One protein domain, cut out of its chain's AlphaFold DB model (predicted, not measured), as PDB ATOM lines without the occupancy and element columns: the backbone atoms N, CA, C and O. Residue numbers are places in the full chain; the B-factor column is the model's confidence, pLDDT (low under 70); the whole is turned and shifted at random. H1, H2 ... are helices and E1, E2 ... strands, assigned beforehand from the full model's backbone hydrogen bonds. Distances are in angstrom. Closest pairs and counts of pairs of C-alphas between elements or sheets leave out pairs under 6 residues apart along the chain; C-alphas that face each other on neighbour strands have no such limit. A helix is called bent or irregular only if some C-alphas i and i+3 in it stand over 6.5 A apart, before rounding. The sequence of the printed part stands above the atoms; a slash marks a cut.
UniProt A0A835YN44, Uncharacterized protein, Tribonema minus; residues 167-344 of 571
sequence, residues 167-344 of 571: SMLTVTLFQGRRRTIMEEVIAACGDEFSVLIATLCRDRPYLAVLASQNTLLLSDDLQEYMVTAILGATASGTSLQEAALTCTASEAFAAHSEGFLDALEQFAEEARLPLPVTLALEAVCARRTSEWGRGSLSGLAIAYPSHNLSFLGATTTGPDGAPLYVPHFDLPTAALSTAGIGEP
ATOM      1  N   SER A 167     149.722  94.694 151.086       95.56
ATOM      2  CA  SER A 167     149.507  95.651 152.162       95.56
ATOM      3  C   SER A 167     150.831  95.967 152.840       95.56
ATOM      4  O   SER A 167     151.453  95.102 153.449       95.56
ATOM      5  N   MET A 168     151.232  97.234 152.799       96.19
ATOM      6  CA  MET A 168     152.456  97.706 153.442       96.19
ATOM      7  C   MET A 168     152.448  97.435 154.958       96.19
ATOM      8  O   MET A 168     151.690  98.061 155.713       96.19
ATOM      9  N   LEU A 169     153.345  96.553 155.391       97.75
ATOM     10  CA  LEU A 169     153.712  96.275 156.772       97.75
ATOM     11  C   LEU A 169     155.029  96.987 157.089       97.75
ATOM     12  O   LEU A 169     156.003  96.944 156.346       97.75
ATOM     13  N   THR A 170     155.075  97.637 158.238       98.19
ATOM     14  CA  THR A 170     156.308  98.200 158.780       98.19
ATOM     15  C   THR A 170     156.635  97.532 160.093       98.19
ATOM     16  O   THR A 170     155.755  97.374 160.939       98.19
ATOM     17  N   VAL A 171     157.907  97.192 160.269       98.69
ATOM     18  CA  VAL A 171     158.442  96.691 161.532       98.69
ATOM     19  C   VAL A 171     159.525  97.654 161.970       98.69
ATOM     20  O   VAL A 171     160.529  97.815 161.283       98.69
ATOM     21  N   THR A 172     159.311  98.343 163.087       98.75
ATOM     22  CA  THR A 172     160.336  99.228 163.643       98.75
ATOM     23  C   THR A 172     161.011  98.569 164.828       98.75
ATOM     24  O   THR A 172     160.337  98.177 165.777       98.75
ATOM     25  N   LEU A 173     162.337  98.461 164.764       98.62
ATOM     26  CA  LEU A 173     163.159  97.885 165.819       98.62
ATOM     27  C   LEU A 173     163.680  99.003 166.721       98.62
ATOM     28  O   LEU A 173     164.386  99.910 166.269       98.62
ATOM     29  N   PHE A 174     163.326  98.943 168.000       98.31
ATOM     30  CA  PHE A 174     163.705  99.932 169.003       98.31
ATOM     31  C   PHE A 174     164.697  99.366 170.017       98.31
ATOM     32  O   PHE A 174     164.576  98.227 170.461       98.31
ATOM     33  N   GLN A 175     165.625 100.220 170.457       96.94
ATOM     34  CA  GLN A 175     166.583  99.936 171.526       96.94
ATOM     35  C   GLN A 175     166.753 101.115 172.486       96.94
ATOM     36  O   GLN A 175     166.345 102.251 172.202       96.94
ATOM     37  N   GLY A 176     167.371 100.829 173.635       96.12
ATOM     38  CA  GLY A 176     167.735 101.812 174.651       96.12
ATOM     39  C   GLY A 176     166.549 102.681 175.068       96.12
ATOM     40  O   GLY A 176     165.438 102.199 175.263       96.12
ATOM     41  N   ARG A 177     166.761 104.000 175.140       95.50
ATOM     42  CA  ARG A 177     165.714 104.949 175.556       95.50
ATOM     43  C   ARG A 177     164.461 104.895 174.676       95.50
ATOM     44  O   ARG A 177     163.358 105.098 175.174       95.50
ATOM     45  N   ARG A 178     164.621 104.680 173.367       95.69
ATOM     46  CA  ARG A 178     163.486 104.660 172.431       95.69
ATOM     47  C   ARG A 178     162.637 103.402 172.615       95.69
ATOM     48  O   ARG A 178     161.424 103.500 172.491       95.69
ATOM     49  N   ARG A 179     163.255 102.275 172.988       97.69
ATOM     50  CA  ARG A 179     162.540 101.066 173.425       97.69
ATOM     51  C   ARG A 179     161.675 101.356 174.646       97.69
ATOM     52  O   ARG A 179     160.473 101.170 174.552       97.69
ATOM     53  N   THR A 180     162.247 101.916 175.714       97.62
ATOM     54  CA  THR A 180     161.494 102.234 176.942       97.62
ATOM     55  C   THR A 180     160.283 103.126 176.669       97.62
ATOM     56  O   THR A 180     159.188 102.838 177.132       97.62
ATOM     57  N   ILE A 181     160.446 104.173 175.850       96.62
ATOM     58  CA  ILE A 181     159.328 105.053 175.467       96.62
ATOM     59  C   ILE A 181     158.228 104.266 174.745       96.62
ATOM     60  O   ILE A 181     157.048 104.472 175.012       96.62
ATOM     61  N   MET A 182     158.595 103.382 173.817       98.31
ATOM     62  CA  MET A 182     157.611 102.593 173.079       98.31
ATOM     63  C   MET A 182     156.942 101.522 173.948       98.31
ATOM     64  O   MET A 182     155.746 101.308 173.787       98.31
ATOM     65  N   GLU A 183     157.655 100.911 174.897       98.38
ATOM     66  CA  GLU A 183     157.074 100.000 175.895       98.38
ATOM     67  C   GLU A 183     156.037 100.724 176.768       98.38
ATOM     68  O   GLU A 183     154.935 100.214 176.955       98.38
ATOM     69  N   GLU A 184     156.333 101.945 177.230       97.81
ATOM     70  CA  GLU A 184     155.380 102.774 177.984       97.81
ATOM     71  C   GLU A 184     154.142 103.140 177.148       97.81
ATOM     72  O   GLU A 184     153.016 103.108 177.647       97.81
ATOM     73  N   VAL A 185     154.331 103.467 175.865       97.94
ATOM     74  CA  VAL A 185     153.222 103.755 174.943       97.94
ATOM     75  C   VAL A 185     152.362 102.515 174.720       97.94
ATOM     76  O   VAL A 185     151.142 102.625 174.765       97.94
ATOM     77  N   ILE A 186     152.964 101.343 174.503       98.38
ATOM     78  CA  ILE A 186     152.224 100.085 174.329       98.38
ATOM     79  C   ILE A 186     151.462  99.735 175.610       98.38
ATOM     80  O   ILE A 186     150.285  99.410 175.537       98.38
ATOM     81  N   ALA A 187     152.076  99.877 176.785       97.94
ATOM     82  CA  ALA A 187     151.401  99.612 178.053       97.94
ATOM     83  C   ALA A 187     150.211 100.558 178.306       97.94
ATOM     84  O   ALA A 187     149.209 100.148 178.885       97.94
ATOM     85  N   ALA A 188     150.314 101.822 177.885       97.06
ATOM     86  CA  ALA A 188     149.272 102.823 178.108       97.06
ATOM     87  C   ALA A 188     148.181 102.850 177.025       97.06
ATOM     88  O   ALA A 188     147.067 103.293 177.294       97.06
ATOM     89  N   CYS A 189     148.521 102.502 175.784       96.94
ATOM     90  CA  CYS A 189     147.706 102.776 174.593       96.94
ATOM     91  C   CYS A 189     147.593 101.587 173.623       96.94
ATOM     92  O   CYS A 189     146.899 101.704 172.613       96.94
ATOM     93  N   GLY A 190     148.335 100.504 173.853       96.75
ATOM     94  CA  GLY A 190     148.360  99.332 172.987       96.75
ATOM     95  C   GLY A 190     147.146  98.432 173.185       96.75
ATOM     96  O   GLY A 190     146.602  98.328 174.282       96.75
ATOM     97  N   ASP A 191     146.742  97.780 172.101       96.81
ATOM     98  CA  ASP A 191     145.805  96.660 172.130       96.81
ATOM     99  C   ASP A 191     146.494  95.371 172.622       96.81
ATOM    100  O   ASP A 191     147.712  95.322 172.837       96.81
ATOM    101  N   GLU A 192     145.706  94.308 172.801       97.31
ATOM    102  CA  GLU A 192     146.200  93.001 173.257       97.31
ATOM    103  C   GLU A 192     147.305  92.454 172.344       97.31
ATOM    104  O   GLU A 192     148.290  91.892 172.826       97.31
ATOM    105  N   PHE A 193     147.200  92.681 171.031       98.00
ATOM    106  CA  PHE A 193     148.191  92.227 170.062       98.00
ATOM    107  C   PHE A 193     149.528  92.975 170.188       98.00
ATOM    108  O   PHE A 193     150.597  92.364 170.170       98.00
ATOM    109  N   SER A 194     149.496  94.292 170.387       98.38
ATOM    110  CA  SER A 194     150.693  95.106 170.618       98.38
ATOM    111  C   SER A 194     151.396  94.712 171.921       98.38
ATOM    112  O   SER A 194     152.626  94.622 171.964       98.38
ATOM    113  N   VAL A 195     150.622  94.444 172.980       98.56
ATOM    114  CA  VAL A 195     151.136  93.968 174.276       98.56
ATOM    115  C   VAL A 195     151.745  92.570 174.155       98.56
ATOM    116  O   VAL A 195     152.797  92.306 174.747       98.56
ATOM    117  N   LEU A 196     151.130  91.688 173.363       98.56
ATOM    118  CA  LEU A 196     151.669  90.366 173.053       98.56
ATOM    119  C   LEU A 196     153.046  90.476 172.388       98.56
ATOM    120  O   LEU A 196     153.999  89.874 172.878       98.56
ATOM    121  N   ILE A 197     153.184  91.280 171.328       98.31
ATOM    122  CA  ILE A 197     154.473  91.457 170.637       98.31
ATOM    123  C   ILE A 197     155.537  91.992 171.603       98.31
ATOM    124  O   ILE A 197     156.636  91.446 171.677       98.31
ATOM    125  N   ALA A 198     155.208  93.014 172.401       98.62
ATOM    126  CA  ALA A 198     156.130  93.544 173.407       98.62
ATOM    127  C   ALA A 198     156.550  92.483 174.439       98.62
ATOM    128  O   ALA A 198     157.696  92.472 174.886       98.62
ATOM    129  N   THR A 199     155.645  91.568 174.792       98.62
ATOM    130  CA  THR A 199     155.937  90.447 175.692       98.62
ATOM    131  C   THR A 199     156.889  89.438 175.052       98.62
ATOM    132  O   THR A 199     157.849  89.036 175.705       98.62
ATOM    133  N   LEU A 200     156.684  89.090 173.780       98.44
ATOM    134  CA  LEU A 200     157.572  88.197 173.024       98.44
ATOM    135  C   LEU A 200     158.970  88.806 172.805       98.44
ATOM    136  O   LEU A 200     159.958  88.087 172.698       98.44
ATOM    137  N   CYS A 201     159.078  90.136 172.787       98.44
ATOM    138  CA  CYS A 201     160.353  90.848 172.683       98.44
ATOM    139  C   CYS A 201     161.051  91.113 174.030       98.44
ATOM    140  O   CYS A 201     162.102  91.758 174.042       98.44
ATOM    141  N   ARG A 202     160.501  90.666 175.170       97.44
ATOM    142  CA  ARG A 202     161.024  91.020 176.504       97.44
ATOM    143  C   ARG A 202     162.502  90.666 176.662       97.44
ATOM    144  O   ARG A 202     163.288  91.535 177.038       97.44
ATOM    145  N   ASP A 203     162.854  89.436 176.304       96.81
ATOM    146  CA  ASP A 203     164.202  88.880 176.470       96.81
ATOM    147  C   ASP A 203     165.086  89.070 175.226       96.81
ATOM    148  O   ASP A 203     166.218  88.596 175.180       96.81
ATOM    149  N   ARG A 204     164.588  89.808 174.226       97.19
ATOM    150  CA  ARG A 204     165.312  90.127 172.994       97.19
ATOM    151  C   ARG A 204     166.049  91.461 173.120       97.19
ATOM    152  O   ARG A 204     165.610  92.344 173.865       97.19
ATOM    153  N   PRO A 205     167.136  91.682 172.363       96.69
ATOM    154  CA  PRO A 205     167.865  92.948 172.376       96.69
ATOM    155  C   PRO A 205     167.039  94.130 171.854       96.69
ATOM    156  O   PRO A 205     167.347  95.277 172.180       96.69
ATOM    157  N   TYR A 206     165.970  93.888 171.094       96.81
ATOM    158  CA  TYR A 206     165.131  94.919 170.480       96.81
ATOM    159  C   TYR A 206     163.660  94.729 170.851       96.81
ATOM    160  O   TYR A 206     163.201  93.608 171.042       96.81
ATOM    161  N   LEU A 207     162.903  95.827 170.866       98.50
ATOM    162  CA  LEU A 207     161.445  95.784 170.756       98.50
ATOM    163  C   LEU A 207     161.064  95.935 169.281       98.50
ATOM    164  O   LEU A 207     161.351  96.977 168.687       98.50
ATOM    165  N   ALA A 208     160.392  94.935 168.713       98.50
ATOM    166  CA  ALA A 208     159.763  95.047 167.403       98.50
ATOM    167  C   ALA A 208     158.358  95.647 167.545       98.50
ATOM    168  O   ALA A 208     157.554  95.190 168.351       98.50
ATOM    169  N   VAL A 209     158.044  96.672 166.752       98.62
ATOM    170  CA  VAL A 209     156.696  97.254 166.686       98.62
ATOM    171  C   VAL A 209     156.174  97.148 165.266       98.62
ATOM    172  O   VAL A 209     156.759  97.716 164.339       98.62
ATOM    173  N   LEU A 210     155.062  96.432 165.112       98.56
ATOM    174  CA  LEU A 210     154.369  96.248 163.843       98.56
ATOM    175  C   LEU A 210     153.372  97.386 163.628       98.56
ATOM    176  O   LEU A 210     152.656  97.788 164.543       98.56
ATOM    177  N   ALA A 211     153.301  97.889 162.400       97.94
ATOM    178  CA  ALA A 211     152.334  98.903 162.005       97.94
ATOM    179  C   ALA A 211     152.056  98.865 160.500       97.94
ATOM    180  O   ALA A 211     152.919  98.482 159.716       97.94
ATOM    181  N   SER A 212     150.892  99.355 160.076       95.25
ATOM    182  CA  SER A 212     150.627  99.633 158.656       95.25
ATOM    183  C   SER A 212     151.254 100.968 158.236       95.25
ATOM    184  O   SER A 212     151.760 101.715 159.080       95.25
ATOM    185  N   GLN A 213     151.162 101.350 156.956       91.38
ATOM    186  CA  GLN A 213     151.637 102.664 156.487       91.38
ATOM    187  C   GLN A 213     151.101 103.840 157.330       91.38
ATOM    188  O   GLN A 213     151.820 104.803 157.581       91.38
ATOM    189  N   ASN A 214     149.852 103.774 157.797       90.94
ATOM    190  CA  ASN A 214     149.173 104.917 158.411       90.94
ATOM    191  C   ASN A 214     149.021 104.806 159.933       90.94
ATOM    192  O   ASN A 214     148.332 105.635 160.534       90.94
ATOM    193  N   THR A 215     149.642 103.823 160.581       95.75
ATOM    194  CA  THR A 215     149.494 103.606 162.027       95.75
ATOM    195  C   THR A 215     150.838 103.613 162.761       95.75
ATOM    196  O   THR A 215     151.897 103.488 162.146       95.75
ATOM    197  N   LEU A 216     150.796 103.857 164.076       97.31
ATOM    198  CA  LEU A 216     151.957 103.707 164.967       97.31
ATOM    199  C   LEU A 216     152.044 102.273 165.508       97.31
ATOM    200  O   LEU A 216     153.136 101.732 165.589       97.31
ATOM    201  N   LEU A 217     150.887 101.694 165.834       97.88
ATOM    202  CA  LEU A 217     150.676 100.297 166.211       97.88
ATOM    203  C   LEU A 217     149.742  99.662 165.172       97.88
ATOM    204  O   LEU A 217     148.943 100.379 164.558       97.88
ATOM    205  N   LEU A 218     149.860  98.365 164.908       96.94
ATOM    206  CA  LEU A 218     149.011  97.685 163.934       96.94
ATOM    207  C   LEU A 218     147.554  97.687 164.406       96.94
ATOM    208  O   LEU A 218     147.274  97.294 165.527       96.94
ATOM    209  N   SER A 219     146.637  98.148 163.561       93.12
ATOM    210  CA  SER A 219     145.221  98.228 163.910       93.12
ATOM    211  C   SER A 219     144.523  96.872 163.798       93.12
ATOM    212  O   SER A 219     144.853  96.083 162.912       93.12
ATOM    213  N   ASP A 220     143.520  96.644 164.651       92.38
ATOM    214  CA  ASP A 220     142.721  95.407 164.722       92.38
ATOM    215  C   ASP A 220     142.168  94.923 163.373       92.38
ATOM    216  O   ASP A 220     142.045  93.724 163.136       92.38
ATOM    217  N   ASP A 221     141.836  95.841 162.463       91.38
ATOM    218  CA  ASP A 221     141.291  95.525 161.139       91.38
ATOM    219  C   ASP A 221     142.312  94.896 160.179       91.38
ATOM    220  O   ASP A 221     141.916  94.232 159.224       91.38
ATOM    221  N   LEU A 222     143.610  95.078 160.433       93.38
ATOM    222  CA  LEU A 222     144.693  94.528 159.618       93.38
ATOM    223  C   LEU A 222     145.458  93.399 160.316       93.38
ATOM    224  O   LEU A 222     146.265  92.744 159.661       93.38
ATOM    225  N   GLN A 223     145.226  93.150 161.608       95.00
ATOM    226  CA  GLN A 223     145.972  92.148 162.380       95.00
ATOM    227  C   GLN A 223     145.905  90.756 161.749       95.00
ATOM    228  O   GLN A 223     146.951  90.181 161.464       95.00
ATOM    229  N   GLU A 224     144.708  90.242 161.452       95.62
ATOM    230  CA  GLU A 224     144.551  88.911 160.846       95.62
ATOM    231  C   GLU A 224     145.281  88.798 159.503       95.62
ATOM    232  O   GLU A 224     145.979  87.817 159.264       95.62
ATOM    233  N   TYR A 225     145.174  89.820 158.646       96.00
ATOM    234  CA  TYR A 225     145.854  89.840 157.349       96.00
ATOM    235  C   TYR A 225     147.379  89.828 157.518       96.00
ATOM    236  O   TYR A 225     148.075  89.039 156.884       96.00
ATOM    237  N   MET A 226     147.919  90.666 158.407       96.81
ATOM    238  CA  MET A 226     149.364  90.715 158.637       96.81
ATOM    239  C   MET A 226     149.884  89.430 159.283       96.81
ATOM    240  O   MET A 226     150.940  88.951 158.889       96.81
ATOM    241  N   VAL A 227     149.149  88.845 160.233       97.12
ATOM    242  CA  VAL A 227     149.514  87.561 160.847       97.12
ATOM    243  C   VAL A 227     149.501  86.443 159.806       97.12
ATOM    244  O   VAL A 227     150.458  85.677 159.751       97.12
ATOM    245  N   THR A 228     148.472  86.369 158.952       96.50
ATOM    246  CA  THR A 228     148.425  85.400 157.846       96.50
ATOM    247  C   THR A 228     149.649  85.536 156.938       96.50
ATOM    248  O   THR A 228     150.292  84.530 156.648       96.50
ATOM    249  N   ALA A 229     150.014  86.755 156.529       96.12
ATOM    250  CA  ALA A 229     151.184  86.973 155.680       96.12
ATOM    251  C   ALA A 229     152.502  86.602 156.384       96.12
ATOM    252  O   ALA A 229     153.347  85.946 155.778       96.12
ATOM    253  N   ILE A 230     152.674  86.991 157.657       97.25
ATOM    254  CA  ILE A 230     153.890  86.700 158.432       97.25
ATOM    255  C   ILE A 230     154.055  85.200 158.609       97.25
ATOM    256  O   ILE A 230     155.052  84.639 158.167       97.25
ATOM    257  N   LEU A 231     153.067  84.536 159.206       96.62
ATOM    258  CA  LEU A 231     153.173  83.107 159.470       96.62
ATOM    259  C   LEU A 231     153.174  82.298 158.169       96.62
ATOM    260  O   LEU A 231     153.820  81.262 158.104       96.62
ATOM    261  N   GLY A 232     152.510  82.781 157.117       94.50
ATOM    262  CA  GLY A 232     152.506  82.122 155.813       94.50
ATOM    263  C   GLY A 232     153.872  82.151 155.131       94.50
ATOM    264  O   GLY A 232     154.197  81.226 154.394       94.50
ATOM    265  N   ALA A 233     154.675  83.179 155.414       93.00
ATOM    266  CA  ALA A 233     156.059  83.267 154.971       93.00
ATOM    267  C   ALA A 233     157.014  82.482 155.887       93.00
ATOM    268  O   ALA A 233     157.908  81.804 155.387       93.00
ATOM    269  N   THR A 234     156.833  82.548 157.213       93.19
ATOM    270  CA  THR A 234     157.867  82.105 158.168       93.19
ATOM    271  C   THR A 234     157.598  80.788 158.892       93.19
ATOM    272  O   THR A 234     158.535  80.146 159.366       93.19
ATOM    273  N   ALA A 235     156.342  80.355 159.021       86.19
ATOM    274  CA  ALA A 235     155.984  79.151 159.770       86.19
ATOM    275  C   ALA A 235     155.987  77.916 158.854       86.19
ATOM    276  O   ALA A 235     154.964  77.502 158.307       86.19
ATOM    277  N   SER A 236     157.159  77.301 158.688       76.12
ATOM    278  CA  SER A 236     157.289  76.068 157.904       76.12
ATOM    279  C   SER A 236     156.480  74.921 158.524       76.12
ATOM    280  O   SER A 236     156.704  74.545 159.671       76.12
ATOM    281  N   GLY A 237     155.571  74.329 157.745       72.62
ATOM    282  CA  GLY A 237     154.819  73.130 158.134       72.62
ATOM    283  C   GLY A 237     153.561  73.375 158.975       72.62
ATOM    284  O   GLY A 237     152.849  72.414 159.261       72.62
ATOM    285  N   THR A 238     153.242  74.622 159.330       75.50
ATOM    286  CA  THR A 238     151.977  74.951 160.002       75.50
ATOM    287  C   THR A 238     150.871  75.152 158.969       75.50
ATOM    288  O   THR A 238     150.940  76.052 158.134       75.50
ATOM    289  N   SER A 239     149.813  74.344 159.044       89.56
ATOM    290  CA  SER A 239     148.580  74.604 158.298       89.56
ATOM    291  C   SER A 239     147.857  75.790 158.939       89.56
ATOM    292  O   SER A 239     147.177  75.651 159.957       89.56
ATOM    293  N   LEU A 240     148.022  76.987 158.369       92.12
ATOM    294  CA  LEU A 240     147.345  78.185 158.876       92.12
ATOM    295  C   LEU A 240     145.825  78.055 158.814       92.12
ATOM    296  O   LEU A 240     145.139  78.599 159.676       92.12
ATOM    297  N   GLN A 241     145.307  77.296 157.847       91.31
ATOM    298  CA  GLN A 241     143.887  76.971 157.768       91.31
ATOM    299  C   GLN A 241     143.426  76.206 159.018       91.31
ATOM    300  O   GLN A 241     142.375  76.513 159.569       91.31
ATOM    301  N   GLU A 242     144.207  75.234 159.499       92.12
ATOM    302  CA  GLU A 242     143.882  74.472 160.714       92.12
ATOM    303  C   GLU A 242     144.024  75.321 161.983       92.12
ATOM    304  O   GLU A 242     143.176  75.251 162.877       92.12
ATOM    305  N   ALA A 243     145.058  76.166 162.049       93.38
ATOM    306  CA  ALA A 243     145.229  77.116 163.146       93.38
ATOM    307  C   ALA A 243     144.037  78.085 163.233       93.38
ATOM    308  O   ALA A 243     143.498  78.305 164.319       93.38
ATOM    309  N   ALA A 244     143.558  78.588 162.092       93.69
ATOM    310  CA  ALA A 244     142.425  79.509 162.031       93.69
ATOM    311  C   ALA A 244     141.092  78.894 162.492       93.69
ATOM    312  O   ALA A 244     140.186  79.622 162.896       93.69
ATOM    313  N   LEU A 245     140.971  77.561 162.483       94.31
ATOM    314  CA  LEU A 245     139.801  76.853 163.014       94.31
ATOM    315  C   LEU A 245     139.817  76.699 164.540       94.31
ATOM    316  O   LEU A 245     138.782  76.386 165.128       94.31
ATOM    317  N   THR A 246     140.978  76.854 165.182       95.44
ATOM    318  CA  THR A 246     141.182  76.455 166.584       95.44
ATOM    319  C   THR A 246     141.611  77.593 167.498       95.44
ATOM    320  O   THR A 246     141.397  77.503 168.705       95.44
ATOM    321  N   CYS A 247     142.180  78.664 166.948       96.38
ATOM    322  CA  CYS A 247     142.664  79.803 167.715       96.38
ATOM    323  C   CYS A 247     142.513  81.116 166.938       96.38
ATOM    324  O   CYS A 247     142.245  81.141 165.734       96.38
ATOM    325  N   THR A 248     142.666  82.231 167.640       96.19
ATOM    326  CA  THR A 248     142.725  83.577 167.065       96.19
ATOM    327  C   THR A 248     144.060  83.821 166.356       96.19
ATOM    328  O   THR A 248     145.058  83.148 166.614       96.19
ATOM    329  N   ALA A 249     144.116  84.838 165.490       95.94
ATOM    330  CA  ALA A 249     145.365  85.238 164.840       95.94
ATOM    331  C   ALA A 249     146.462  85.594 165.863       95.94
ATOM    332  O   ALA A 249     147.620  85.227 165.686       95.94
ATOM    333  N   SER A 250     146.109  86.259 166.965       97.06
ATOM    334  CA  SER A 250     147.063  86.607 168.024       97.06
ATOM    335  C   SER A 250     147.626  85.369 168.731       97.06
ATOM    336  O   SER A 250     148.827  85.309 168.978       97.06
ATOM    337  N   GLU A 251     146.796  84.361 169.007       97.44
ATOM    338  CA  GLU A 251     147.242  83.090 169.597       97.44
ATOM    339  C   GLU A 251     148.140  82.299 168.637       97.44
ATOM    340  O   GLU A 251     149.196  81.816 169.048       97.44
ATOM    341  N   ALA A 252     147.782  82.226 167.350       97.19
ATOM    342  CA  ALA A 252     148.634  81.610 166.332       97.19
ATOM    343  C   ALA A 252     149.984  82.329 166.213       97.19
ATOM    344  O   ALA A 252     151.028  81.682 166.120       97.19
ATOM    345  N   PHE A 253     149.978  83.665 166.256       97.69
ATOM    346  CA  PHE A 253     151.203  84.456 166.244       97.69
ATOM    347  C   PHE A 253     152.066  84.143 167.468       97.69
ATOM    348  O   PHE A 253     153.236  83.820 167.306       97.69
ATOM    349  N   ALA A 254     151.485  84.131 168.672       97.81
ATOM    350  CA  ALA A 254     152.197  83.782 169.902       97.81
ATOM    351  C   ALA A 254     152.870  82.399 169.839       97.81
ATOM    352  O   ALA A 254     153.956  82.220 170.383       97.81
ATOM    353  N   ALA A 255     152.239  81.428 169.173       96.62
ATOM    354  CA  ALA A 255     152.756  80.068 169.049       96.62
ATOM    355  C   ALA A 255     153.836  79.902 167.963       96.62
ATOM    356  O   ALA A 255     154.650  78.980 168.054       96.62
ATOM    357  N   HIS A 256     153.841  80.751 166.929       96.75
ATOM    358  CA  HIS A 256     154.600  80.498 165.696       96.75
ATOM    359  C   HIS A 256     155.460  81.675 165.199       96.75
ATOM    360  O   HIS A 256     156.101  81.553 164.155       96.75
ATOM    361  N   SER A 257     155.525  82.804 165.913       96.62
ATOM    362  CA  SER A 257     156.279  83.991 165.473       96.62
ATOM    363  C   SER A 257     157.788  83.939 165.723       96.62
ATOM    364  O   SER A 257     158.485  84.869 165.329       96.62
ATOM    365  N   GLU A 258     158.308  82.914 166.401       96.19
ATOM    366  CA  GLU A 258     159.706  82.896 166.860       96.19
ATOM    367  C   GLU A 258     160.702  83.038 165.700       96.19
ATOM    368  O   GLU A 258     161.532  83.944 165.715       96.19
ATOM    369  N   GLY A 259     160.532  82.255 164.627       95.25
ATOM    370  CA  GLY A 259     161.397  82.347 163.444       95.25
ATOM    371  C   GLY A 259     161.342  83.711 162.746       95.25
ATOM    372  O   GLY A 259     162.343  84.170 162.207       95.25
ATOM    373  N   PHE A 260     160.197  84.400 162.802       97.44
ATOM    374  CA  PHE A 260     160.077  85.771 162.304       97.44
ATOM    375  C   PHE A 260     160.874  86.754 163.172       97.44
ATOM    376  O   PHE A 260     161.607  87.586 162.643       97.44
ATOM    377  N   LEU A 261     160.755  86.663 164.499       98.19
ATOM    378  CA  LEU A 261     161.460  87.552 165.424       98.19
ATOM    379  C   LEU A 261     162.981  87.320 165.406       98.19
ATOM    380  O   LEU A 261     163.731  88.298 165.403       98.19
ATOM    381  N   ASP A 262     163.428  86.067 165.308       97.38
ATOM    382  CA  ASP A 262     164.846  85.706 165.164       97.38
ATOM    383  C   ASP A 262     165.451  86.296 163.886       97.38
ATOM    384  O   ASP A 262     166.547  86.860 163.909       97.38
ATOM    385  N   ALA A 263     164.713  86.248 162.774       96.81
ATOM    386  CA  ALA A 263     165.158  86.819 161.507       96.81
ATOM    387  C   ALA A 263     165.357  88.338 161.581       96.81
ATOM    388  O   ALA A 263     166.311  88.872 161.014       96.81
ATOM    389  N   LEU A 264     164.464  89.044 162.285       97.69
ATOM    390  CA  LEU A 264     164.576  90.488 162.501       97.69
ATOM    391  C   LEU A 264     165.791  90.843 163.362       97.69
ATOM    392  O   LEU A 264     166.461  91.844 163.101       97.69
ATOM    393  N   GLU A 265     166.055  90.041 164.391       96.44
ATOM    394  CA  GLU A 265     167.199  90.203 165.283       96.44
ATOM    395  C   GLU A 265     168.515  90.011 164.526       96.44
ATOM    396  O   GLU A 265     169.345  90.922 164.504       96.44
ATOM    397  N   GLN A 266     168.651  88.895 163.807       96.56
ATOM    398  CA  GLN A 266     169.830  88.613 162.994       96.56
ATOM    399  C   GLN A 266     170.022  89.667 161.889       96.56
ATOM    400  O   GLN A 266     171.135  90.155 161.683       96.56
ATOM    401  N   PHE A 267     168.944  90.102 161.225       96.62
ATOM    402  CA  PHE A 267     169.012  91.199 160.257       96.62
ATOM    403  C   PHE A 267     169.564  92.487 160.884       96.62
ATOM    404  O   PHE A 267     170.411  93.148 160.285       96.62
ATOM    405  N   ALA A 268     169.105  92.866 162.082       95.56
ATOM    406  CA  ALA A 268     169.566  94.085 162.744       95.56
ATOM    407  C   ALA A 268     171.073  94.042 163.052       95.56
ATOM    408  O   ALA A 268     171.767  95.052 162.887       95.56
ATOM    409  N   GLU A 269     171.583  92.877 163.453       94.69
ATOM    410  CA  GLU A 269     173.007  92.651 163.717       94.69
ATOM    411  C   GLU A 269     173.863  92.698 162.445       94.69
ATOM    412  O   GLU A 269     174.941  93.306 162.438       94.69
ATOM    413  N   GLU A 270     173.381  92.093 161.357       95.44
ATOM    414  CA  GLU A 270     174.081  92.037 160.071       95.44
ATOM    415  C   GLU A 270     174.070  93.390 159.349       95.44
ATOM    416  O   GLU A 270     175.111  93.846 158.867       95.44
ATOM    417  N   ALA A 271     172.915  94.063 159.300       93.81
ATOM    418  CA  ALA A 271     172.735  95.319 158.573       93.81
ATOM    419  C   ALA A 271     173.445  96.505 159.241       93.81
ATOM    420  O   ALA A 271     173.794  97.471 158.562       93.81
ATOM    421  N   ARG A 272     173.659  96.450 160.567       93.44
ATOM    422  CA  ARG A 272     174.366  97.479 161.362       93.44
ATOM    423  C   ARG A 272     173.848  98.904 161.137       93.44
ATOM    424  O   ARG A 272     174.600  99.878 161.209       93.44
ATOM    425  N   LEU A 273     172.553  99.036 160.861       91.69
ATOM    426  CA  LEU A 273     171.908 100.330 160.671       91.69
ATOM    427  C   LEU A 273     171.679 101.014 162.030       91.69
ATOM    428  O   LEU A 273     171.339 100.340 163.005       91.69
ATOM    429  N   PRO A 274     171.812 102.352 162.123       93.69
ATOM    430  CA  PRO A 274     171.444 103.081 163.330       93.69
ATOM    431  C   PRO A 274     169.988 102.821 163.735       93.69
ATOM    432  O   PRO A 274     169.109 102.683 162.885       93.69
ATOM    433  N   LEU A 275     169.718 102.801 165.040       92.94
ATOM    434  CA  LEU A 275     168.380 102.536 165.570       92.94
ATOM    435  C   LEU A 275     167.652 103.819 166.012       92.94
ATOM    436  O   LEU A 275     168.267 104.736 166.570       92.94
ATOM    437  N   PRO A 276     166.317 103.891 165.853       96.38
ATOM    438  CA  PRO A 276     165.454 102.837 165.362       96.38
ATOM    439  C   PRO A 276     165.601 102.692 163.853       96.38
ATOM    440  O   PRO A 276     165.851 103.667 163.142       96.38
ATOM    441  N   VAL A 277     165.423 101.464 163.392       97.69
ATOM    442  CA  VAL A 277     165.331 101.148 161.972       97.69
ATOM    443  C   VAL A 277     163.922 100.654 161.692       97.69
ATOM    444  O   VAL A 277     163.390  99.824 162.427       97.69
ATOM    445  N   THR A 278     163.302 101.193 160.650       98.44
ATOM    446  CA  THR A 278     161.993 100.756 160.170       98.44
ATOM    447  C   THR A 278     162.191  99.943 158.900       98.44
ATOM    448  O   THR A 278     162.591 100.481 157.868       98.44
ATOM    449  N   LEU A 279     161.895  98.652 158.976       98.50
ATOM    450  CA  LEU A 279     161.839  97.754 157.834       98.50
ATOM    451  C   LEU A 279     160.509  97.980 157.111       98.50
ATOM    452  O   LEU A 279     159.454  98.046 157.750       98.50
ATOM    453  N   ALA A 280     160.567  98.124 155.790       98.06
ATOM    454  CA  ALA A 280     159.407  98.193 154.915       98.06
ATOM    455  C   ALA A 280     159.212  96.827 154.261       98.06
ATOM    456  O   ALA A 280     160.105  96.343 153.565       98.06
ATOM    457  N   LEU A 281     158.059  96.213 154.502       98.00
ATOM    458  CA  LEU A 281     157.705  94.912 153.959       98.00
ATOM    459  C   LEU A 281     156.335  94.993 153.288       98.00
ATOM    460  O   LEU A 281     155.443  95.686 153.773       98.00
ATOM    461  N   GLU A 282     156.147  94.262 152.200       97.44
ATOM    462  CA  GLU A 282     154.836  94.086 151.591       97.44
ATOM    463  C   GLU A 282     154.240  92.756 152.057       97.44
ATOM    464  O   GLU A 282     154.792  91.689 151.782       97.44
ATOM    465  N   ALA A 283     153.128  92.822 152.789       96.88
ATOM    466  CA  ALA A 283     152.380  91.648 153.212       96.88
ATOM    467  C   ALA A 283     151.415  91.228 152.101       96.88
ATOM    468  O   ALA A 283     150.571  92.015 151.666       96.88
ATOM    469  N   VAL A 284     151.520  89.974 151.674       95.38
ATOM    470  CA  VAL A 284     150.675  89.375 150.645       95.38
ATOM    471  C   VAL A 284     149.969  88.176 151.250       95.38
ATOM    472  O   VAL A 284     150.612  87.247 151.729       95.38
ATOM    473  N   CYS A 285     148.640  88.173 151.198       94.81
ATOM    474  CA  CYS A 285     147.860  86.974 151.476       94.81
ATOM    475  C   CYS A 285     147.294  86.390 150.180       94.81
ATOM    476  O   CYS A 285     146.775  87.125 149.330       94.81
ATOM    477  N   ALA A 286     147.345  85.066 150.054       93.06
ATOM    478  CA  ALA A 286     146.778  84.321 148.943       93.06
ATOM    479  C   ALA A 286     145.327  84.753 148.695       93.06
ATOM    480  O   ALA A 286     144.523  84.870 149.624       93.06
ATOM    481  N   ARG A 287     144.977  85.003 147.429       89.44
ATOM    482  CA  ARG A 287     143.628  85.458 147.024       89.44
ATOM    483  C   ARG A 287     143.149  86.739 147.734       89.44
ATOM    484  O   ARG A 287     141.947  87.002 147.775       89.44
ATOM    485  N   ARG A 288     144.072  87.558 148.255       91.81
ATOM    486  CA  ARG A 288     143.807  88.836 148.940       91.81
ATOM    487  C   ARG A 288     142.980  88.699 150.229       91.81
ATOM    488  O   ARG A 288     142.303  89.658 150.589       91.81
ATOM    489  N   THR A 289     142.996  87.551 150.907       91.94
ATOM    490  CA  THR A 289     142.187  87.296 152.119       91.94
ATOM    491  C   THR A 289     143.028  86.728 153.256       91.94
ATOM    492  O   THR A 289     143.953  85.963 152.999       91.94
ATOM    493  N   SER A 290     142.688  87.064 154.505       94.12
ATOM    494  CA  SER A 290     143.237  86.376 155.680       94.12
ATOM    495  C   SER A 290     142.661  84.959 155.804       94.12
ATOM    496  O   SER A 290     141.601  84.657 155.244       94.12
ATOM    497  N   GLU A 291     143.340  84.106 156.574       94.38
ATOM    498  CA  GLU A 291     142.853  82.755 156.912       94.38
ATOM    499  C   GLU A 291     141.738  82.768 157.973       94.38
ATOM    500  O   GLU A 291     140.948  81.834 158.057       94.38
ATOM    501  N   TRP A 292     141.606  83.858 158.736       93.69
ATOM    502  CA  TRP A 292     140.564  84.043 159.759       93.69
ATOM    503  C   TRP A 292     139.259  84.650 159.212       93.69
ATOM    504  O   TRP A 292     138.304  84.887 159.952       93.69
ATOM    505  N   GLY A 293     139.180  84.860 157.896       77.31
ATOM    506  CA  GLY A 293     137.935  85.182 157.202       77.31
ATOM    507  C   GLY A 293     137.500  86.648 157.264       77.31
ATOM    508  O   GLY A 293     136.472  86.984 156.666       77.31
ATOM    509  N   ARG A 294     138.250  87.556 157.910       71.75
ATOM    510  CA  ARG A 294     137.984  88.994 157.751       71.75
ATOM    511  C   ARG A 294     138.548  89.523 156.441       71.75
ATOM    512  O   ARG A 294     139.748  89.724 156.308       71.75
ATOM    513  N   GLY A 295     137.610  89.851 155.549       59.06
ATOM    514  CA  GLY A 295     137.727  90.878 154.515       59.06
ATOM    515  C   GLY A 295     138.790  90.615 153.455       59.06
ATOM    516  O   GLY A 295     139.985  90.716 153.706       59.06
ATOM    517  N   SER A 296     138.354  90.405 152.213       70.31
ATOM    518  CA  SER A 296     139.275  90.603 151.098       70.31
ATOM    519  C   SER A 296     139.743  92.062 151.089       70.31
ATOM    520  O   SER A 296     138.913  92.976 151.171       70.31
ATOM    521  N   LEU A 297     141.055  92.294 150.992       82.31
ATOM    522  CA  LEU A 297     141.591  93.633 150.754       82.31
ATOM    523  C   LEU A 297     141.252  94.048 149.317       82.31
ATOM    524  O   LEU A 297     142.021  93.828 148.384       82.31
ATOM    525  N   SER A 298     140.080  94.661 149.157       74.38
ATOM    526  CA  SER A 298     139.543  95.139 147.873       74.38
ATOM    527  C   SER A 298     140.430  96.173 147.178       74.38
ATOM    528  O   SER A 298     140.313  96.363 145.976       74.38
ATOM    529  N   GLY A 299     141.344  96.815 147.910       82.19
ATOM    530  CA  GLY A 299     142.297  97.774 147.351       82.19
ATOM    531  C   GLY A 299     143.454  97.163 146.551       82.19
ATOM    532  O   GLY A 299     144.226  97.929 145.985       82.19
ATOM    533  N   LEU A 300     143.605  95.834 146.514       90.38
ATOM    534  CA  LEU A 300     144.666  95.158 145.756       90.38
ATOM    535  C   LEU A 300     144.124  94.676 144.408       90.38
ATOM    536  O   LEU A 300     143.087  94.010 144.366       90.38
ATOM    537  N   ALA A 301     144.820  94.963 143.310       91.69
ATOM    538  CA  ALA A 301     144.442  94.487 141.979       91.69
ATOM    539  C   ALA A 301     144.869  93.038 141.739       91.69
ATOM    540  O   ALA A 301     144.180  92.313 141.019       91.69
ATOM    541  N   ILE A 302     145.997  92.631 142.322       94.56
ATOM    542  CA  ILE A 302     146.622  91.341 142.054       94.56
ATOM    543  C   ILE A 302     146.238  90.327 143.124       94.56
ATOM    544  O   ILE A 302     146.283  90.590 144.327       94.56
ATOM    545  N   ALA A 303     145.867  89.132 142.680       94.12
ATOM    546  CA  ALA A 303     145.764  87.961 143.531       94.12
ATOM    547  C   ALA A 303     146.999  87.075 143.367       94.12
ATOM    548  O   ALA A 303     147.392  86.710 142.259       94.12
ATOM    549  N   TYR A 304     147.579  86.702 144.504       94.12
ATOM    550  CA  TYR A 304     148.725  85.807 144.576       94.12
ATOM    551  C   TYR A 304     148.278  84.386 144.951       94.12
ATOM    552  O   TYR A 304     147.264  84.229 145.650       94.12
ATOM    553  N   PRO A 305     149.006  83.347 144.500       92.19
ATOM    554  CA  PRO A 305     148.671  81.954 144.796       92.19
ATOM    555  C   PRO A 305     149.016  81.546 146.234       92.19
ATOM    556  O   PRO A 305     148.419  80.610 146.760       92.19
ATOM    557  N   SER A 306     149.956  82.242 146.871       92.75
ATOM    558  CA  SER A 306     150.447  81.945 148.214       92.75
ATOM    559  C   SER A 306     150.514  83.199 149.079       92.75
ATOM    560  O   SER A 306     150.532  84.326 148.577       92.75
ATOM    561  N   HIS A 307     150.554  82.983 150.392       93.69
ATOM    562  CA  HIS A 307     150.942  84.010 151.353       93.69
ATOM    563  C   HIS A 307     152.437  84.275 151.214       93.69
ATOM    564  O   HIS A 307     153.203  83.344 150.968       93.69
ATOM    565  N   ASN A 308     152.849  85.528 151.337       93.06
ATOM    566  CA  ASN A 308     154.257  85.888 151.327       93.06
ATOM    567  C   ASN A 308     154.478  87.217 152.050       93.06
ATOM    568  O   ASN A 308     153.558  88.015 152.252       93.06
ATOM    569  N   LEU A 309     155.733  87.467 152.386       95.12
ATOM    570  CA  LEU A 309     156.183  88.707 152.968       95.12
ATOM    571  C   LEU A 309     157.449  89.144 152.235       95.12
ATOM    572  O   LEU A 309     158.443  88.425 152.224       95.12
ATOM    573  N   SER A 310     157.379  90.298 151.571       95.31
ATOM    574  CA  SER A 310     158.446  90.774 150.689       95.31
ATOM    575  C   SER A 310     159.158  91.976 151.296       95.31
ATOM    576  O   SER A 310     158.553  93.029 151.491       95.31
ATOM    577  N   PHE A 311     160.437  91.834 151.623       96.88
ATOM    578  CA  PHE A 311     161.257  92.899 152.183       96.88
ATOM    579  C   PHE A 311     161.671  93.902 151.099       96.88
ATOM    580  O   PHE A 311     162.381  93.566 150.158       96.88
ATOM    581  N   LEU A 312     161.241  95.159 151.239       96.75
ATOM    582  CA  LEU A 312     161.462  96.215 150.242       96.75
ATOM    583  C   LEU A 312     162.710  97.061 150.544       96.75
ATOM    584  O   LEU A 312     163.314  97.641 149.637       96.75
ATOM    585  N   GLY A 313     163.095  97.142 151.817       97.00
ATOM    586  CA  GLY A 313     164.242  97.908 152.297       97.00
ATOM    587  C   GLY A 313     164.061  98.401 153.731       97.00
ATOM    588  O   GLY A 313     163.062  98.114 154.396       97.00
ATOM    589  N   ALA A 314     165.018  99.188 154.213       97.81
ATOM    590  CA  ALA A 314     165.029  99.717 155.572       97.81
ATOM    591  C   ALA A 314     165.246 101.233 155.587       97.81
ATOM    592  O   ALA A 314     165.981 101.785 154.771       97.81
ATOM    593  N   THR A 315     164.608 101.923 156.533       97.56
ATOM    594  CA  THR A 315     164.789 103.364 156.748       97.56
ATOM    595  C   THR A 315     165.314 103.637 158.150       97.56
ATOM    596  O   THR A 315     164.789 103.118 159.132       97.56
ATOM    597  N   THR A 316     166.323 104.494 158.245       95.94
ATOM    598  CA  THR A 316     166.925 104.963 159.498       95.94
ATOM    599  C   THR A 316     167.245 106.461 159.404       95.94
ATOM    600  O   THR A 316     166.897 107.125 158.425       95.94
ATOM    601  N   THR A 317     167.881 107.027 160.424       93.56
ATOM    602  CA  THR A 317     168.484 108.359 160.385       93.56
ATOM    603  C   THR A 317     169.987 108.258 160.155       93.56
ATOM    604  O   THR A 317     170.674 107.560 160.900       93.56
ATOM    605  N   GLY A 318     170.494 108.993 159.169       89.44
ATOM    606  CA  GLY A 318     171.922 109.177 158.940       89.44
ATOM    607  C   GLY A 318     172.613 109.972 160.060       89.44
ATOM    608  O   GLY A 318     171.954 110.448 160.991       89.44
ATOM    609  N   PRO A 319     173.946 110.141 159.981       84.75
ATOM    610  CA  PRO A 319     174.740 110.822 161.013       84.75
ATOM    611  C   PRO A 319     174.323 112.275 161.286       84.75
ATOM    612  O   PRO A 319     174.458 112.767 162.404       84.75
ATOM    613  N   ASP A 320     173.792 112.955 160.275       86.38
ATOM    614  CA  ASP A 320     173.252 114.318 160.333       86.38
ATOM    615  C   ASP A 320     171.788 114.373 160.816       86.38
ATOM    616  O   ASP A 320     171.215 115.449 160.990       86.38
ATOM    617  N   GLY A 321     171.172 113.217 161.071       89.12
ATOM    618  CA  GLY A 321     169.762 113.084 161.419       89.12
ATOM    619  C   GLY A 321     168.815 113.080 160.216       89.12
ATOM    620  O   GLY A 321     167.599 113.034 160.420       89.12
ATOM    621  N   ALA A 322     169.326 113.112 158.979       91.69
ATOM    622  CA  ALA A 322     168.502 113.018 157.781       91.69
ATOM    623  C   ALA A 322     167.946 111.592 157.603       91.69
ATOM    624  O   ALA A 322     168.645 110.620 157.888       91.69
ATOM    625  N   PRO A 323     166.709 111.415 157.106       93.75
ATOM    626  CA  PRO A 323     166.209 110.095 156.737       93.75
ATOM    627  C   PRO A 323     167.078 109.455 155.652       93.75
ATOM    628  O   PRO A 323     167.285 110.058 154.595       93.75
ATOM    629  N   LEU A 324     167.506 108.223 155.903       94.06
ATOM    630  CA  LEU A 324     168.261 107.377 154.991       94.06
ATOM    631  C   LEU A 324     167.448 106.113 154.712       94.06
ATOM    632  O   LEU A 324     167.222 105.312 155.616       94.06
ATOM    633  N   TYR A 325     167.003 105.962 153.468       95.75
ATOM    634  CA  TYR A 325     166.380 104.738 152.974       95.75
ATOM    635  C   TYR A 325     167.414 103.928 152.199       95.75
ATOM    636  O   TYR A 325     168.024 104.461 151.271       95.75
ATOM    637  N   VAL A 326     167.571 102.661 152.568       95.50
ATOM    638  CA  VAL A 326     168.441 101.695 151.900       95.50
ATOM    639  C   VAL A 326     167.551 100.598 151.299       95.50
ATOM    640  O   VAL A 326     166.769  99.993 152.041       95.50
ATOM    641  N   PRO A 327     167.585 100.376 149.974       95.69
ATOM    642  CA  PRO A 327     166.764  99.361 149.321       95.69
ATOM    643  C   PRO A 327     167.221  97.944 149.678       95.69
ATOM    644  O   PRO A 327     168.363  97.736 150.080       95.69
ATOM    645  N   HIS A 328     166.327  96.968 149.513       95.31
ATOM    646  CA  HIS A 328     166.580  95.567 149.873       95.31
ATOM    647  C   HIS A 328     167.866  94.985 149.255       95.31
ATOM    648  O   HIS A 328     168.647  94.369 149.970       95.31
ATOM    649  N   PHE A 329     168.147  95.271 147.980       93.12
ATOM    650  CA  PHE A 329     169.317  94.744 147.267       93.12
ATOM    651  C   PHE A 329     170.666  95.322 147.734       93.12
ATOM    652  O   PHE A 329     171.712  94.801 147.354       93.12
ATOM    653  N   ASP A 330     170.656  96.382 148.549       93.50
ATOM    654  CA  ASP A 330     171.855  96.966 149.168       93.50
ATOM    655  C   ASP A 330     172.049  96.490 150.623       93.50
ATOM    656  O   ASP A 330     172.951  96.963 151.321       93.50
ATOM    657  N   LEU A 331     171.195  95.587 151.116       93.62
ATOM    658  CA  LEU A 331     171.190  95.115 152.500       93.62
ATOM    659  C   LEU A 331     171.494  93.612 152.585       93.62
ATOM    660  O   LEU A 331     171.210  92.862 151.653       93.62
ATOM    661  N   PRO A 332     172.048  93.134 153.713       92.62
ATOM    662  CA  PRO A 332     172.184  91.704 153.951       92.62
ATOM    663  C   PRO A 332     170.803  91.097 154.232       92.62
ATOM    664  O   PRO A 332     170.225  91.294 155.297       92.62
ATOM    665  N   THR A 333     170.255  90.369 153.262       90.56
ATOM    666  CA  THR A 333     168.913  89.763 153.342       90.56
ATOM    667  C   THR A 333     168.938  88.260 153.614       90.56
ATOM    668  O   THR A 333     167.888  87.617 153.613       90.56
ATOM    669  N   ALA A 334     170.116  87.683 153.879       90.50
ATOM    670  CA  ALA A 334     170.282  86.246 154.094       90.50
ATOM    671  C   ALA A 334     169.444  85.740 155.280       90.50
ATOM    672  O   ALA A 334     168.682  84.791 155.115       90.50
ATOM    673  N   ALA A 335     169.517  86.420 156.429       88.00
ATOM    674  CA  ALA A 335     168.734  86.088 157.619       88.00
ATOM    675  C   ALA A 335     167.216  86.090 157.358       88.00
ATOM    676  O   ALA A 335     166.513  85.140 157.706       88.00
ATOM    677  N   LEU A 336     166.720  87.132 156.681       91.44
ATOM    678  CA  LEU A 336     165.309  87.257 156.300       91.44
ATOM    679  C   LEU A 336     164.897  86.125 155.347       91.44
ATOM    680  O   LEU A 336     163.892  85.454 155.576       91.44
ATOM    681  N   SER A 337     165.727  85.854 154.338       91.12
ATOM    682  CA  SER A 337     165.479  84.817 153.333       91.12
ATOM    683  C   SER A 337     165.432  83.417 153.943       91.12
ATOM    684  O   SER A 337     164.564  82.623 153.589       91.12
ATOM    685  N   THR A 338     166.332  83.101 154.880       89.25
ATOM    686  CA  THR A 338     166.339  81.813 155.592       89.25
ATOM    687  C   THR A 338     165.066  81.605 156.407       89.25
ATOM    688  O   THR A 338     164.576  80.481 156.487       89.25
ATOM    689  N   ALA A 339     164.497  82.676 156.954       88.94
ATOM    690  CA  ALA A 339     163.217  82.629 157.646       88.94
ATOM    691  C   ALA A 339     162.001  82.645 156.706       88.94
ATOM    692  O   ALA A 339     160.881  82.699 157.193       88.94
ATOM    693  N   GLY A 340     162.194  82.613 155.383       90.38
ATOM    694  CA  GLY A 340     161.112  82.623 154.395       90.38
ATOM    695  C   GLY A 340     160.581  84.014 154.031       90.38
ATOM    696  O   GLY A 340     159.651  84.119 153.236       90.38
ATOM    697  N   ILE A 341     161.178  85.092 154.551       93.56
ATOM    698  CA  ILE A 341     160.872  86.465 154.130       93.56
ATOM    699  C   ILE A 341     161.654  86.741 152.844       93.56
ATOM    700  O   ILE A 341     162.873  86.921 152.868       93.56
ATOM    701  N   GLY A 342     160.949  86.752 151.716       91.69
ATOM    702  CA  GLY A 342     161.545  87.005 150.409       91.69
ATOM    703  C   GLY A 342     161.883  88.477 150.175       91.69
ATOM    704  O   GLY A 342     161.575  89.355 150.981       91.69
ATOM    705  N   GLU A 343     162.466  88.757 149.017       92.56
ATOM    706  CA  GLU A 343     162.643  90.110 148.493       92.56
ATOM    707  C   GLU A 343     162.182  90.173 147.030       92.56
ATOM    708  O   GLU A 343     162.154  89.137 146.353       92.56
ATOM    709  N   PRO A 344     161.812  91.358 146.516       93.81
ATOM    710  CA  PRO A 344     161.513  91.517 145.102       93.81
ATOM    711  C   PRO A 344     162.753  91.252 144.241       93.81
ATOM    712  O   PRO A 344     163.885  91.508 144.651       93.81
TER     713      PRO A 344
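What this domain is: This is residues 167 to 344 of the 571 residues of an uncharacterized protein of Tribonema minus (UniProt A0A835YN44). One strongly twisted, antiparallel sheet of five strands has helices H3 and H6 crossing one face, while the helical hairpin H1 and H2 packs on its edge strand E2. H4 and H5 join H3 at one end of the domain, H7 packs on H6, and the turn between E4 and E5 is at the end away from H4. The 178 printed residues hold seven named helices and five strands, E1 H1 H2 E2 H3 H4 H5 H6 E3 E4 E5 H7, of mixed class. The whole is compact, with a radius of gyration of the C-alphas of 15.5 A and spans of 47 by 37 by 29 A.

How they stand to each other: Start with the sheet: E2, residues 207 to 212, E1, residues 167 to 174, E3, residues 277 to 284, E4, residues 308 to 317, and E5, residues 323 to 327. Look within hydrogen-bond range for N 172 and O 209, 2.9 A, N 169 and O 281, 2.8 A, N 282 and O 310, 2.8 A, and N 324 and O 316, 2.8 A. E3, E4 and E5 form a meander, each strand the antiparallel neighbour of the one before, in two hairpins. H3, residues 220 to 234, is on the sheet at a height of 7.7 A and runs across the strands; it is irregular, C-alphas 221 and 224 being 7.4 A apart. It touches H5, residues 249 to 256, the closest C-alphas, Glu 224 and Ala 249, 5.5 A apart. It only just touches H4, residues 240 to 246, with 3 pairs of C-alphas within 8 A. Its residues 230 to 234 touch H6, residues 258 to 271, about perpendicular at 78 degrees, closest at C-alphas Thr 234 and Phe 260, 6.0 A. H6 touches H7, residues 334 to 338, closest at C-alphas Ala 263 and Leu 336, 5.2 A. H1, residues 176 to 189, and H2, residues 192 to 200, are a hairpin at a shallow tilt of 31 degrees, closest at C-alphas Ile 186 and Val 195, 6.2 A. Each O i to N i+4 pair is within hydrogen-bond range in H1, H2, H5, H6 and H7, against 9 of 11 in H3 and 2 of 3 in H4.

Where its parts are: Find C-alpha 167 at (149.507, 95.651, 152.162), where E1 begins its 22.4 A. E4 covers 28.1 A, H3 21.2 A and H1 20.1 A. H7 ends at C-alpha 338, (166.339, 81.813, 155.592).

The domain as a whole: The C-alphas farthest apart, Leu 245 and Asp 320, are 50.3 A apart. The printed part has no cut, and E3 to E4 is a long link of 23 residues. Mean pLDDT of the printed part is 94.0; residue 295 is under 70.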